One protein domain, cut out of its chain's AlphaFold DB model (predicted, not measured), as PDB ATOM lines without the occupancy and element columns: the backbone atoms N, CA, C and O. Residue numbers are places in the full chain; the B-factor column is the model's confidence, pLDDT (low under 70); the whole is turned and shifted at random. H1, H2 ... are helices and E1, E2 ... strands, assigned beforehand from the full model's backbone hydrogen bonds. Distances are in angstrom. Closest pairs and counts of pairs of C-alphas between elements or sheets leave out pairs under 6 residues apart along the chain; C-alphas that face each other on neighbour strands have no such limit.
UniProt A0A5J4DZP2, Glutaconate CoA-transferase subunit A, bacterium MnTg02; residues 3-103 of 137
ATOM      1  N   ASP A   3     129.573 143.541 131.699       96.69
ATOM      2  CA  ASP A   3     130.950 143.117 131.412       96.69
ATOM      3  C   ASP A   3     131.866 143.393 132.621       96.69
ATOM      4  O   ASP A   3     131.665 144.365 133.355       96.69
ATOM      5  N   ASN A   4     132.855 142.524 132.843       96.50
ATOM      6  CA  ASN A   4     133.879 142.671 133.876       96.50
ATOM      7  C   ASN A   4     134.715 143.943 133.624       96.50
ATOM      8  O   ASN A   4     135.424 144.006 132.617       96.50
ATOM      9  N   PRO A   5     134.704 144.934 134.538       96.19
ATOM     10  CA  PRO A   5     135.392 146.208 134.324       96.19
ATOM     11  C   PRO A   5     136.926 146.102 134.354       96.19
ATOM     12  O   PRO A   5     137.598 147.084 134.053       96.19
ATOM     13  N   LEU A   6     137.484 144.948 134.741       96.88
ATOM     14  CA  LEU A   6     138.929 144.710 134.826       96.88
ATOM     15  C   LEU A   6     139.499 143.952 133.619       96.88
ATOM     16  O   LEU A   6     140.703 143.715 133.566       96.88
ATOM     17  N   SER A   7     138.654 143.528 132.679       96.06
ATOM     18  CA  SER A   7     139.079 142.754 131.514       96.06
ATOM     19  C   SER A   7     139.147 143.634 130.267       96.06
ATOM     20  O   SER A   7     138.160 144.251 129.878       96.06
ATOM     21  N   ASP A   8     140.282 143.598 129.564       94.88
ATOM     22  CA  ASP A   8     140.441 144.213 128.234       94.88
ATOM     23  C   ASP A   8     139.682 143.449 127.124       94.88
ATOM     24  O   ASP A   8     139.692 143.828 125.951       94.88
ATOM     25  N   LYS A   9     139.043 142.325 127.471       96.50
ATOM     26  CA  LYS A   9     138.244 141.473 126.580       96.50
ATOM     27  C   LYS A   9     136.816 141.354 127.104       96.50
ATOM     28  O   LYS A   9     136.589 141.454 128.306       96.50
ATOM     29  N   LYS A  10     135.867 141.047 126.212       94.94
ATOM     30  CA  LYS A  10     134.480 140.746 126.597       94.94
ATOM     31  C   LYS A  10     134.445 139.558 127.564       94.94
ATOM     32  O   LYS A  10     134.733 138.432 127.161       94.94
ATOM     33  N   ASP A  11     134.084 139.837 128.809       96.75
ATOM     34  CA  ASP A  11     134.047 138.893 129.925       96.75
ATOM     35  C   ASP A  11     132.773 139.160 130.750       96.75
ATOM     36  O   ASP A  11     132.793 139.952 131.695       96.75
ATOM     37  N   PRO A  12     131.619 138.618 130.323       96.44
ATOM     38  CA  PRO A  12     130.335 138.944 130.925       96.44
ATOM     39  C   PRO A  12     130.164 138.259 132.285       96.44
ATOM     40  O   PRO A  12     130.230 137.036 132.396       96.44
ATOM     41  N   ILE A  13     129.827 139.046 133.303       97.12
ATOM     42  CA  ILE A  13     129.519 138.591 134.660       97.12
ATOM     43  C   ILE A  13     128.026 138.725 134.981       97.12
ATOM     44  O   ILE A  13     127.297 139.594 134.477       97.12
ATOM     45  N   VAL A  14     127.546 137.838 135.851       97.12
ATOM     46  CA  VAL A  14     126.184 137.884 136.390       97.12
ATOM     47  C   VAL A  14     126.204 138.662 137.699       97.12
ATOM     48  O   VAL A  14     126.999 138.376 138.586       97.12
ATOM     49  N   LEU A  15     125.301 139.633 137.823       95.31
ATOM     50  CA  LEU A  15     125.031 140.301 139.088       95.31
ATOM     51  C   LEU A  15     123.855 139.593 139.750       95.31
ATOM     52  O   LEU A  15     122.772 139.534 139.164       95.31
ATOM     53  N   LEU A  16     124.076 139.066 140.949       94.12
ATOM     54  CA  LEU A  16     123.008 138.584 141.815       94.12
ATOM     55  C   LEU A  16     122.635 139.716 142.781       94.12
ATOM     56  O   LEU A  16     123.539 140.321 143.362       94.12
ATOM     57  N   PRO A  17     121.342 140.047 142.937       91.38
ATOM     58  CA  PRO A  17     120.936 141.032 143.928       91.38
ATOM     59  C   PRO A  17     121.289 140.531 145.330       91.38
ATOM     60  O   PRO A  17     121.203 139.336 145.614       91.38
ATOM     61  N   ALA A  18     121.667 141.451 146.216       89.75
ATOM     62  CA  ALA A  18     121.810 141.126 147.626       89.75
ATOM     63  C   ALA A  18     120.429 140.792 148.207       89.75
ATOM     64  O   ALA A  18     119.516 141.618 148.154       89.75
ATOM     65  N   THR A  19     120.284 139.598 148.773       87.50
ATOM     66  CA  THR A  19     119.081 139.211 149.512       87.50
ATOM     67  C   THR A  19     119.180 139.762 150.927       87.50
ATOM     68  O   THR A  19     120.035 139.325 151.694       87.50
ATOM     69  N   LYS A  20     118.321 140.727 151.266       90.19
ATOM     70  CA  LYS A  20     118.138 141.188 152.646       90.19
ATOM     71  C   LYS A  20     117.017 140.385 153.282       90.19
ATOM     72  O   LYS A  20     115.900 140.397 152.772       90.19
ATOM     73  N   LEU A  21     117.335 139.672 154.351       94.56
ATOM     74  CA  LEU A  21     116.366 138.889 155.100       94.56
ATOM     75  C   LEU A  21     115.766 139.777 156.191       94.56
ATOM     76  O   LEU A  21     116.494 140.453 156.910       94.56
ATOM     77  N   GLU A  22     114.447 139.774 156.340       97.81
ATOM     78  CA  GLU A  22     113.813 140.466 157.470       97.81
ATOM     79  C   GLU A  22     114.085 139.701 158.768       97.81
ATOM     80  O   GLU A  22     114.433 140.284 159.792       97.81
ATOM     81  N   ILE A  23     113.965 138.372 158.713       97.75
ATOM     82  CA  ILE A  23     114.142 137.490 159.861       97.75
ATOM     83  C   ILE A  23     114.905 136.238 159.431       97.75
ATOM     84  O   ILE A  23     114.549 135.595 158.442       97.75
ATOM     85  N   THR A  24     115.897 135.851 160.228       97.88
ATOM     86  CA  THR A  24     116.478 134.508 160.218       97.88
ATOM     87  C   THR A  24     116.145 133.794 161.522       97.88
ATOM     88  O   THR A  24     116.298 134.355 162.608       97.88
ATOM     89  N   LEU A  25     115.731 132.531 161.407       98.12
ATOM     90  CA  LEU A  25     115.569 131.617 162.531       98.12
ATOM     91  C   LEU A  25     116.460 130.400 162.321       98.12
ATOM     92  O   LEU A  25     116.479 129.827 161.230       98.12
ATOM     93  N   PHE A  26     117.177 129.982 163.358       98.19
ATOM     94  CA  PHE A  26     117.915 128.725 163.326       98.19
ATOM     95  C   PHE A  26     118.038 128.096 164.711       98.19
ATOM     96  O   PHE A  26     117.863 128.755 165.733       98.19
ATOM     97  N   HIS A  27     118.365 126.805 164.715       98.19
ATOM     98  CA  HIS A  27     118.658 126.045 165.920       98.19
ATOM     99  C   HIS A  27     120.158 125.734 166.013       98.19
ATOM    100  O   HIS A  27     120.788 125.376 165.005       98.19
ATOM    101  N   ALA A  28     120.720 125.870 167.212       97.94
ATOM    102  CA  ALA A  28     122.127 125.625 167.513       97.94
ATOM    103  C   ALA A  28     122.289 124.809 168.802       97.94
ATOM    104  O   ALA A  28     121.366 124.686 169.595       97.94
ATOM    105  N   SER A  29     123.476 124.250 169.031       97.00
ATOM    106  CA  SER A  29     123.713 123.431 170.224       97.00
ATOM    107  C   SER A  29     123.626 124.260 171.500       97.00
ATOM    108  O   SER A  29     122.900 123.906 172.419       97.00
ATOM    109  N   TYR A  30     124.350 125.379 171.558       97.69
ATOM    110  CA  TYR A  30     124.535 126.109 172.806       97.69
ATOM    111  C   TYR A  30     124.505 127.615 172.593       97.69
ATOM    112  O   TYR A  30     124.980 128.116 171.570       97.69
ATOM    113  N   ALA A  31     124.009 128.321 173.602       98.44
ATOM    114  CA  ALA A  31     124.342 129.719 173.833       98.44
ATOM    115  C   ALA A  31     125.216 129.826 175.085       98.44
ATOM    116  O   ALA A  31     125.116 128.983 175.976       98.44
ATOM    117  N   ASP A  32     126.057 130.846 175.158       98.12
ATOM    118  CA  ASP A  32     126.810 131.166 176.370       98.12
ATOM    119  C   ASP A  32     126.065 132.192 177.246       98.12
ATOM    120  O   ASP A  32     124.989 132.683 176.883       98.12
ATOM    121  N   ARG A  33     126.642 132.546 178.404       97.94
ATOM    122  CA  ARG A  33     126.008 133.465 179.368       97.94
ATOM    123  C   ARG A  33     125.827 134.890 178.829       97.94
ATOM    124  O   ARG A  33     125.049 135.663 179.383       97.94
ATOM    125  N   ASN A  34     126.563 135.239 177.774       98.00
ATOM    126  CA  ASN A  34     126.573 136.556 177.145       98.00
ATOM    127  C   ASN A  34     125.657 136.619 175.909       98.00
ATOM    128  O   ASN A  34     125.530 137.681 175.300       98.00
ATOM    129  N   GLY A  35     125.017 135.505 175.536       98.19
ATOM    130  CA  GLY A  35     124.150 135.406 174.365       98.19
ATOM    131  C   GLY A  35     124.891 135.131 173.055       98.19
ATOM    132  O   GLY A  35     124.312 135.282 171.979       98.19
ATOM    133  N   ASN A  36     126.164 134.736 173.110       98.44
ATOM    134  CA  ASN A  36     126.867 134.258 171.926       98.44
ATOM    135  C   ASN A  36     126.404 132.839 171.598       98.44
ATOM    136  O   ASN A  36     126.114 132.049 172.494       98.44
ATOM    137  N   ILE A  37     126.363 132.496 170.312       98.38
ATOM    138  CA  ILE A  37     125.828 131.212 169.850       98.38
ATOM    139  C   ILE A  37     126.945 130.326 169.322       98.38
ATOM    140  O   ILE A  37     127.743 130.745 168.486       98.38
ATOM    141  N   TRP A  38     126.967 129.067 169.750       97.38
ATOM    142  CA  TRP A  38     127.874 128.072 169.203       97.38
ATOM    143  C   TRP A  38     127.387 127.607 167.828       97.38
ATOM    144  O   TRP A  38     126.484 126.778 167.719       97.38
ATOM    145  N   ILE A  39     128.003 128.127 166.764       96.62
ATOM    146  CA  ILE A  39     127.728 127.697 165.383       96.62
ATOM    147  C   ILE A  39     128.817 126.764 164.835       96.62
ATOM    148  O   ILE A  39     128.598 126.068 163.844       96.62
ATOM    149  N   GLY A  40     129.989 126.713 165.476       94.12
ATOM    150  CA  GLY A  40     131.085 125.812 165.127       94.12
ATOM    151  C   GLY A  40     131.428 125.860 163.633       94.12
ATOM    152  O   GLY A  40     131.798 126.902 163.090       94.12
ATOM    153  N   ARG A  41     131.283 124.711 162.958       92.69
ATOM    154  CA  ARG A  41     131.571 124.537 161.522       92.69
ATOM    155  C   ARG A  41     130.480 125.085 160.594       92.69
ATOM    156  O   ARG A  41     130.749 125.265 159.409       92.69
ATOM    157  N   ARG A  42     129.280 125.364 161.110       94.50
ATOM    158  CA  ARG A  42     128.109 125.826 160.349       94.50
ATOM    159  C   ARG A  42     128.179 127.325 160.063       94.50
ATOM    160  O   ARG A  42     127.369 128.127 160.529       94.50
ATOM    161  N   ARG A  43     129.221 127.733 159.334       94.56
ATOM    162  CA  ARG A  43     129.535 129.146 159.064       94.56
ATOM    163  C   ARG A  43     128.491 129.832 158.184       94.56
ATOM    164  O   ARG A  43     128.394 131.055 158.220       94.56
ATOM    165  N   GLU A  44     127.673 129.072 157.464       95.62
ATOM    166  CA  GLU A  44     126.506 129.584 156.750       95.62
ATOM    167  C   GLU A  44     125.514 130.303 157.675       95.62
ATOM    168  O   GLU A  44     124.884 131.267 157.244       95.62
ATOM    169  N   LEU A  45     125.436 129.921 158.958       97.25
ATOM    170  CA  LEU A  45     124.587 130.595 159.944       97.25
ATOM    171  C   LEU A  45     125.041 132.034 160.212       97.25
ATOM    172  O   LEU A  45     124.202 132.919 160.352       97.25
ATOM    173  N   ALA A  46     126.353 132.293 160.208       97.25
ATOM    174  CA  ALA A  46     126.873 133.656 160.315       97.25
ATOM    175  C   ALA A  46     126.512 134.488 159.075       97.25
ATOM    176  O   ALA A  46     126.112 135.640 159.205       97.25
ATOM    177  N   THR A  47     126.586 133.902 157.876       95.94
ATOM    178  CA  THR A  47     126.168 134.579 156.636       95.94
ATOM    179  C   THR A  47     124.686 134.955 156.673       95.94
ATOM    180  O   THR A  47     124.341 136.078 156.308       95.94
ATOM    181  N   LEU A  48     123.820 134.048 157.140       96.75
ATOM    182  CA  LEU A  48     122.392 134.323 157.308       96.75
ATOM    183  C   LEU A  48     122.159 135.423 158.347       96.75
ATOM    184  O   LEU A  48     121.433 136.374 158.063       96.75
ATOM    185  N   ALA A  49     122.824 135.348 159.502       97.31
ATOM    186  CA  ALA A  49     122.709 136.353 160.555       97.31
ATOM    187  C   ALA A  49     123.142 137.749 160.072       97.31
ATOM    188  O   ALA A  49     122.405 138.713 160.240       97.31
ATOM    189  N   HIS A  50     124.283 137.862 159.385       96.00
ATOM    190  CA  HIS A  50     124.770 139.139 158.844       96.00
ATOM    191  C   HIS A  50     123.871 139.716 157.740       96.00
ATOM    192  O   HIS A  50     123.846 140.929 157.533       96.00
ATOM    193  N   GLY A  51     123.179 138.851 156.994       95.44
ATOM    194  CA  GLY A  51     122.241 139.242 155.941       95.44
ATOM    195  C   GLY A  51     120.833 139.568 156.442       95.44
ATOM    196  O   GLY A  51     119.973 139.874 155.613       95.44
ATOM    197  N   SER A  52     120.593 139.479 157.755       97.12
ATOM    198  CA  SER A  52     119.268 139.620 158.361       97.12
ATOM    199  C   SER A  52     119.107 140.905 159.159       97.12
ATOM    200  O   SER A  52     120.050 141.379 159.785       97.12
ATOM    201  N   GLU A  53     117.892 141.448 159.176       97.50
ATOM    202  CA  GLU A  53     117.522 142.543 160.076       97.50
ATOM    203  C   GLU A  53     117.262 142.052 161.503       97.50
ATOM    204  O   GLU A  53     117.555 142.778 162.452       97.50
ATOM    205  N   ARG A  54     116.717 140.834 161.650       98.38
ATOM    206  CA  ARG A  54     116.460 140.175 162.936       98.38
ATOM    207  C   ARG A  54     116.908 138.720 162.936       98.38
ATOM    208  O   ARG A  54     116.707 138.003 161.953       98.38
ATOM    209  N   VAL A  55     117.445 138.256 164.057       98.62
ATOM    210  CA  VAL A  55     117.936 136.887 164.231       98.62
ATOM    211  C   VAL A  55     117.416 136.295 165.535       98.62
ATOM    212  O   VAL A  55     117.708 136.789 166.623       98.62
ATOM    213  N   PHE A  56     116.686 135.189 165.422       98.75
ATOM    214  CA  PHE A  56     116.163 134.441 166.561       98.75
ATOM    215  C   PHE A  56     116.747 133.037 166.582       98.75
ATOM    216  O   PHE A  56     116.780 132.350 165.558       98.75
ATOM    217  N   VAL A  57     117.199 132.607 167.754       98.75
ATOM    218  CA  VAL A  57     117.920 131.344 167.891       98.75
ATOM    219  C   VAL A  57     117.266 130.483 168.954       98.75
ATOM    220  O   VAL A  57     117.062 130.924 170.082       98.75
ATOM    221  N   THR A  58     116.957 129.238 168.613       98.69
ATOM    222  CA  THR A  58     116.696 128.219 169.632       98.69
ATOM    223  C   THR A  58     117.980 127.452 169.922       98.69
ATOM    224  O   THR A  58     118.776 127.199 169.016       98.69
ATOM    225  N   VAL A  59     118.200 127.086 171.182       98.69
ATOM    226  CA  VAL A  59     119.372 126.303 171.597       98.69
ATOM    227  C   VAL A  59     118.975 125.122 172.460       98.69
ATOM    228  O   VAL A  59     117.972 125.193 173.160       98.69
ATOM    229  N   GLU A  60     119.766 124.053 172.446       98.38
ATOM    230  CA  GLU A  60     119.547 122.925 173.361       98.38
ATOM    231  C   GLU A  60     119.792 123.328 174.814       98.38
ATOM    232  O   GLU A  60     119.120 122.835 175.717       98.38
ATOM    233  N   LYS A  61     120.764 124.221 175.044       98.25
ATOM    234  CA  LYS A  61     121.105 124.692 176.384       98.25
ATOM    235  C   LYS A  61     121.807 126.047 176.388       98.25
ATOM    236  O   LYS A  61     122.656 126.312 175.534       98.25
ATOM    237  N   ILE A  62     121.526 126.862 177.401       98.44
ATOM    238  CA  ILE A  62     122.339 128.036 177.749       98.44
ATOM    239  C   ILE A  62     123.387 127.626 178.796       98.44
ATOM    240  O   ILE A  62     123.063 127.092 179.859       98.44
ATOM    241  N   LEU A  63     124.665 127.832 178.486       97.56
ATOM    242  CA  LEU A  63     125.802 127.441 179.318       97.56
ATOM    243  C   LEU A  63     126.302 128.629 180.155       97.56
ATOM    244  O   LEU A  63     126.406 129.746 179.654       97.56
ATOM    245  N   ASP A  64     126.667 128.383 181.418       97.62
ATOM    246  CA  ASP A  64     127.297 129.388 182.293       97.62
ATOM    247  C   ASP A  64     128.809 129.506 182.019       97.62
ATOM    248  O   ASP A  64     129.662 129.246 182.866       97.62
ATOM    249  N   GLU A  65     129.141 129.856 180.783       95.69
ATOM    250  CA  GLU A  65     130.500 130.068 180.287       95.69
ATOM    251  C   GLU A  65     130.534 131.286 179.357       95.69
ATOM    252  O   GLU A  65     129.494 131.879 179.075       95.69
ATOM    253  N   ASP A  66     131.723 131.701 178.928       97.38
ATOM    254  CA  ASP A  66     131.907 132.708 177.881       97.38
ATOM    255  C   ASP A  66     132.743 132.087 176.758       97.38
ATOM    256  O   ASP A  66     133.884 131.668 176.971       97.38
ATOM    257  N   PHE A  67     132.182 131.989 175.552       97.06
ATOM    258  CA  PHE A  67     132.892 131.382 174.425       97.06
ATOM    259  C   PHE A  67     134.138 132.170 174.009       97.06
ATOM    260  O   PHE A  67     135.027 131.591 173.385       97.06
ATOM    261  N   PHE A  68     134.231 133.458 174.342       96.56
ATOM    262  CA  PHE A  68     135.371 134.304 173.990       96.56
ATOM    263  C   PHE A  68     136.516 134.268 175.011       96.56
ATOM    264  O   PHE A  68     137.576 134.825 174.733       96.56
ATOM    265  N   GLU A  69     136.366 133.570 176.144       96.12
ATOM    266  CA  GLU A  69     137.475 133.336 177.088       96.12
ATOM    267  C   GLU A  69     138.560 132.408 176.511       96.12
ATOM    268  O   GLU A  69     139.711 132.436 176.955       96.12
ATOM    269  N   HIS A  70     138.212 131.599 175.506       90.62
ATOM    270  CA  HIS A  70     139.082 130.587 174.915       90.62
ATOM    271  C   HIS A  70     139.107 130.700 173.386       90.62
ATOM    272  O   HIS A  70     138.064 130.652 172.732       90.62
ATOM    273  N   GLU A  71     140.298 130.828 172.797       89.50
ATOM    274  CA  GLU A  71     140.481 131.075 171.357       89.50
ATOM    275  C   GLU A  71     139.859 129.966 170.490       89.50
ATOM    276  O   GLU A  71     139.232 130.236 169.462       89.50
ATOM    277  N   GLU A  72     139.948 128.718 170.945       88.06
ATOM    278  CA  GLU A  72     139.359 127.556 170.287       88.06
ATOM    279  C   GLU A  72     137.829 127.620 170.204       88.06
ATOM    280  O   GLU A  72     137.241 127.097 169.253       88.06
ATOM    281  N   ARG A  73     137.176 128.281 171.169       88.88
ATOM    282  CA  ARG A  73     135.722 128.468 171.174       88.88
ATOM    283  C   ARG A  73     135.312 129.749 170.456       88.88
ATOM    284  O   ARG A  73     134.342 129.740 169.697       88.88
ATOM    285  N   ALA A  74     136.098 130.813 170.585       93.75
ATOM    286  CA  ALA A  74     135.861 132.078 169.900       93.75
ATOM    287  C   ALA A  74     135.741 131.899 168.374       93.75
ATOM    288  O   ALA A  74     134.873 132.501 167.741       93.75
ATOM    289  N   ALA A  75     136.548 131.011 167.776       91.94
ATOM    290  CA  ALA A  75     136.506 130.724 166.338       91.94
ATOM    291  C   ALA A  75     135.150 130.159 165.849       91.94
ATOM    292  O   ALA A  75     134.775 130.344 164.686       91.94
ATOM    293  N   GLY A  76     134.414 129.470 166.727       93.94
ATOM    294  CA  GLY A  76     133.121 128.845 166.439       93.94
ATOM    295  C   GLY A  76     131.906 129.657 166.890       93.94
ATOM    296  O   GLY A  76     130.781 129.267 166.576       93.94
ATOM    297  N   ALA A  77     132.105 130.766 167.601       97.38
ATOM    298  CA  ALA A  77     131.022 131.572 168.144       97.38
ATOM    299  C   ALA A  77     130.459 132.562 167.108       97.38
ATOM    300  O   ALA A  77     131.194 133.180 166.330       97.38
ATOM    301  N   LEU A  78     129.138 132.726 167.111       98.25
ATOM    302  CA  LEU A  78     128.447 133.883 166.552       98.25
ATOM    303  C   LEU A  78     128.265 134.904 167.687       98.25
ATOM    304  O   LEU A  78     127.617 134.564 168.681       98.25
ATOM    305  N   PRO A  79     128.809 136.127 167.566       97.88
ATOM    306  CA  PRO A  79     128.643 137.151 168.588       97.88
ATOM    307  C   PRO A  79     127.175 137.509 168.839       97.88
ATOM    308  O   PRO A  79     126.409 137.676 167.885       97.88
ATOM    309  N   ALA A  80     126.829 137.756 170.103       98.00
ATOM    310  CA  ALA A  80     125.512 138.226 170.539       98.00
ATOM    311  C   ALA A  80     125.062 139.517 169.831       98.00
ATOM    312  O   ALA A  80     123.873 139.782 169.710       98.00
ATOM    313  N   LEU A  81     126.008 140.304 169.299       97.81
ATOM    314  CA  LEU A  81     125.736 141.496 168.486       97.81
ATOM    315  C   LEU A  81     124.801 141.218 167.295       97.81
ATOM    316  O   LEU A  81     124.102 142.124 166.852       97.81
ATOM    317  N   TYR A  82     124.808 139.992 166.768       97.94
ATOM    318  CA  TYR A  82     123.979 139.583 165.634       97.94
ATOM    319  C   TYR A  82     122.716 138.821 166.050       97.94
ATOM    320  O   TYR A  82     122.105 138.201 165.187       97.94
ATOM    321  N   VAL A  83     122.355 138.789 167.337       98.50
ATOM    322  CA  VAL A  83     121.270 137.951 167.865       98.50
ATOM    323  C   VAL A  83     120.273 138.805 168.642       98.50
ATOM    324  O   VAL A  83     120.640 139.497 169.587       98.50
ATOM    325  N   ASP A  84     118.996 138.737 168.267       98.62
ATOM    326  CA  ASP A  84     117.927 139.514 168.902       98.62
ATOM    327  C   ASP A  84     117.281 138.782 170.079       98.62
ATOM    328  O   ASP A  84     116.952 139.409 171.087       98.62
ATOM    329  N   ALA A  85     117.065 137.468 169.967       98.50
ATOM    330  CA  ALA A  85     116.560 136.668 171.079       98.50
ATOM    331  C   ALA A  85     116.991 135.203 170.998       98.50
ATOM    332  O   ALA A  85     117.214 134.650 169.917       98.50
ATOM    333  N   ILE A  86     117.050 134.583 172.176       98.75
ATOM    334  CA  ILE A  86     117.446 133.192 172.373       98.75
ATOM    335  C   ILE A  86     116.364 132.496 173.194       98.75
ATOM    336  O   ILE A  86     115.887 133.053 174.182       98.75
ATOM    337  N   ALA A  87     115.995 131.279 172.802       98.44
ATOM    338  CA  ALA A  87     115.117 130.415 173.581       98.44
ATOM    339  C   ALA A  87     115.747 129.030 173.763       98.44
ATOM    340  O   ALA A  87     116.207 128.418 172.801       98.44
ATOM    341  N   GLU A  88     115.753 128.527 174.994       98.31
ATOM    342  CA  GLU A  88     116.129 127.138 175.252       98.31
ATOM    343  C   GLU A  88     114.981 126.218 174.810       98.31
ATOM    344  O   GLU A  88     113.837 126.386 175.233       98.31
ATOM    345  N   ALA A  89     115.281 125.285 173.914       97.44
ATOM    346  CA  ALA A  89     114.351 124.317 173.355       97.44
ATOM    347  C   ALA A  89     115.087 122.987 173.192       97.44
ATOM    348  O   ALA A  89     115.747 122.750 172.178       97.44
ATOM    349  N   GLN A  90     114.988 122.140 174.216       95.88
ATOM    350  CA  GLN A  90     115.592 120.814 174.200       95.88
ATOM    351  C   GLN A  90     114.964 119.950 173.095       95.88
ATOM    352  O   GLN A  90     113.741 119.924 172.942       95.88
ATOM    353  N   ASN A  91     115.800 119.237 172.344       95.94
ATOM    354  CA  ASN A  91     115.465 118.537 171.105       95.94
ATOM    355  C   ASN A  91     114.828 119.458 170.050       95.94
ATOM    356  O   ASN A  91     113.968 119.034 169.279       95.94
ATOM    357  N   GLY A  92     115.239 120.727 170.003       96.25
ATOM    358  CA  GLY A  92     114.601 121.756 169.183       96.25
ATOM    359  C   GLY A  92     114.765 121.564 167.672       96.25
ATOM    360  O   GLY A  92     114.022 122.175 166.905       96.25
ATOM    361  N   ALA A  93     115.709 120.725 167.230       96.56
ATOM    362  CA  ALA A  93     115.829 120.322 165.830       96.56
ATOM    363  C   ALA A  93     115.080 119.025 165.495       96.56
ATOM    364  O   ALA A  93     114.910 118.752 164.307       96.56
ATOM    365  N   TRP A  94     114.621 118.236 166.476       96.12
ATOM    366  CA  TRP A  94     113.855 117.016 166.198       96.12
ATOM    367  C   TRP A  94     112.610 117.352 165.347       96.12
ATOM    368  O   TRP A  94     111.955 118.366 165.600       96.12
ATOM    369  N   PRO A  95     112.268 116.559 164.312       95.94
ATOM    370  CA  PRO A  95     112.799 115.234 163.961       95.94
ATOM    371  C   PRO A  95     114.081 115.247 163.112       95.94
ATOM    372  O   PRO A  95     114.604 114.188 162.761       95.94
ATOM    373  N   CYS A  96     114.613 116.420 162.766       96.50
ATOM    374  CA  CYS A  96     115.942 116.517 162.170       96.50
ATOM    375  C   CYS A  96     117.023 116.191 163.210       96.50
ATOM    376  O   CYS A  96     116.797 116.243 164.416       96.50
ATOM    377  N   GLY A  97     118.221 115.865 162.732       95.81
ATOM    378  CA  GLY A  97     119.386 115.704 163.596       95.81
ATOM    379  C   GLY A  97     120.029 117.045 163.934       95.81
ATOM    380  O   GLY A  97     119.950 118.002 163.156       95.81
ATOM    381  N   LEU A  98     120.738 117.080 165.056       95.94
ATOM    382  CA  LEU A  98     121.634 118.165 165.421       95.94
ATOM    383  C   LEU A  98     123.052 117.616 165.516       95.94
ATOM    384  O   LEU A  98     123.342 116.717 166.304       95.94
ATOM    385  N   GLN A  99     123.932 118.171 164.685       90.81
ATOM    386  CA  GLN A  99     125.307 117.712 164.549       90.81
ATOM    387  C   GLN A  99     126.003 117.581 165.910       90.81
ATOM    388  O   GLN A  99     125.960 118.499 166.723       90.81
ATOM    389  N   ASP A 100     126.664 116.440 166.109       91.44
ATOM    390  CA  ASP A 100     127.413 116.080 167.316       91.44
ATOM    391  C   ASP A 100     126.546 115.917 168.597       91.44
ATOM    392  O   ASP A 100     127.099 115.624 169.656       91.44
ATOM    393  N   LEU A 101     125.207 116.056 168.523       95.38
ATOM    394  CA  LEU A 101     124.278 115.874 169.655       95.38
ATOM    395  C   LEU A 101     123.289 114.715 169.453       95.38
ATOM    396  O   LEU A 101     123.198 113.848 170.321       95.38
ATOM    397  N   TYR A 102     122.555 114.679 168.338       96.81
ATOM    398  CA  TYR A 102     121.605 113.600 168.044       96.81
ATOM    399  C   TYR A 102     121.378 113.399 166.544       96.81
ATOM    400  O   TYR A 102     121.424 114.334 165.743       96.81
ATOM    401  N   GLU A 103     121.114 112.147 166.175       97.88
ATOM    402  CA  GLU A 103     120.807 111.744 164.804       97.88
ATOM    403  C   GLU A 103     119.362 112.101 164.412       97.88
ATOM    404  O   GLU A 103     118.500 112.217 165.286       97.88
TER     405      GLU A 103
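Overview. This is residues 3 to 103 of the 137 residues of the protein "Glutaconate CoA-transferase subunit A" of bacterium MnTg02 (UniProt A0A5J4DZP2). With little regular structure, this is a small, strongly twisted parallel sheet, E1 E2 E3, with H1 over E1, while a tail, residues 3 to 20, makes the length. The printed part has 101 residues, two named helices and three named strands, in order E1 H1 E2 H2 E3; the class is mixed, with 37 residues in named elements. It is loose, radius of gyration of the C-alphas 17.6 A, spanning 57 by 32 by 27 A.

Arrangement. Look first at E2, residues 52 to 62, the inner strand. E1, residues 21 to 31, is its parallel neighbour, with N 24 and O 54 within hydrogen-bond range at 2.9 A. E3, residues 85 to 88, is the other, with N 59 and O 87 at 2.9 A. H1, residues 44 to 50, is on the sheet at a height of 7.3 A; its closest C-alphas to E1 are Ala 49 and Thr 24, 6.5 A. H2, residues 71 to 74, is not on it and too short for an O i to N i+4 pair; in H1 every such pair is within hydrogen-bond range. E1, H1, E2 and E2, H2, E3 are strand-helix-strand units, parallel neighbours with a helix between, both right-handed crossovers.

Along the chain. Find C-alpha 21 at (116.366, 138.889, 155.100); E1 runs 22.3 A and bends by 90 degrees at residue 28. E2 runs 22.8 A, H1 9.9 A, H2 4.9 A, and E3 10.4 A to C-alpha 88 at (116.129, 127.138, 175.252).

Size, cuts and confidence. The farthest C-alphas, Lys 9 and Asp 64, are 58.1 A apart. The printed part has no cut, the link E1 to H1 is long, and no printed residue is under 70 in pLDDT.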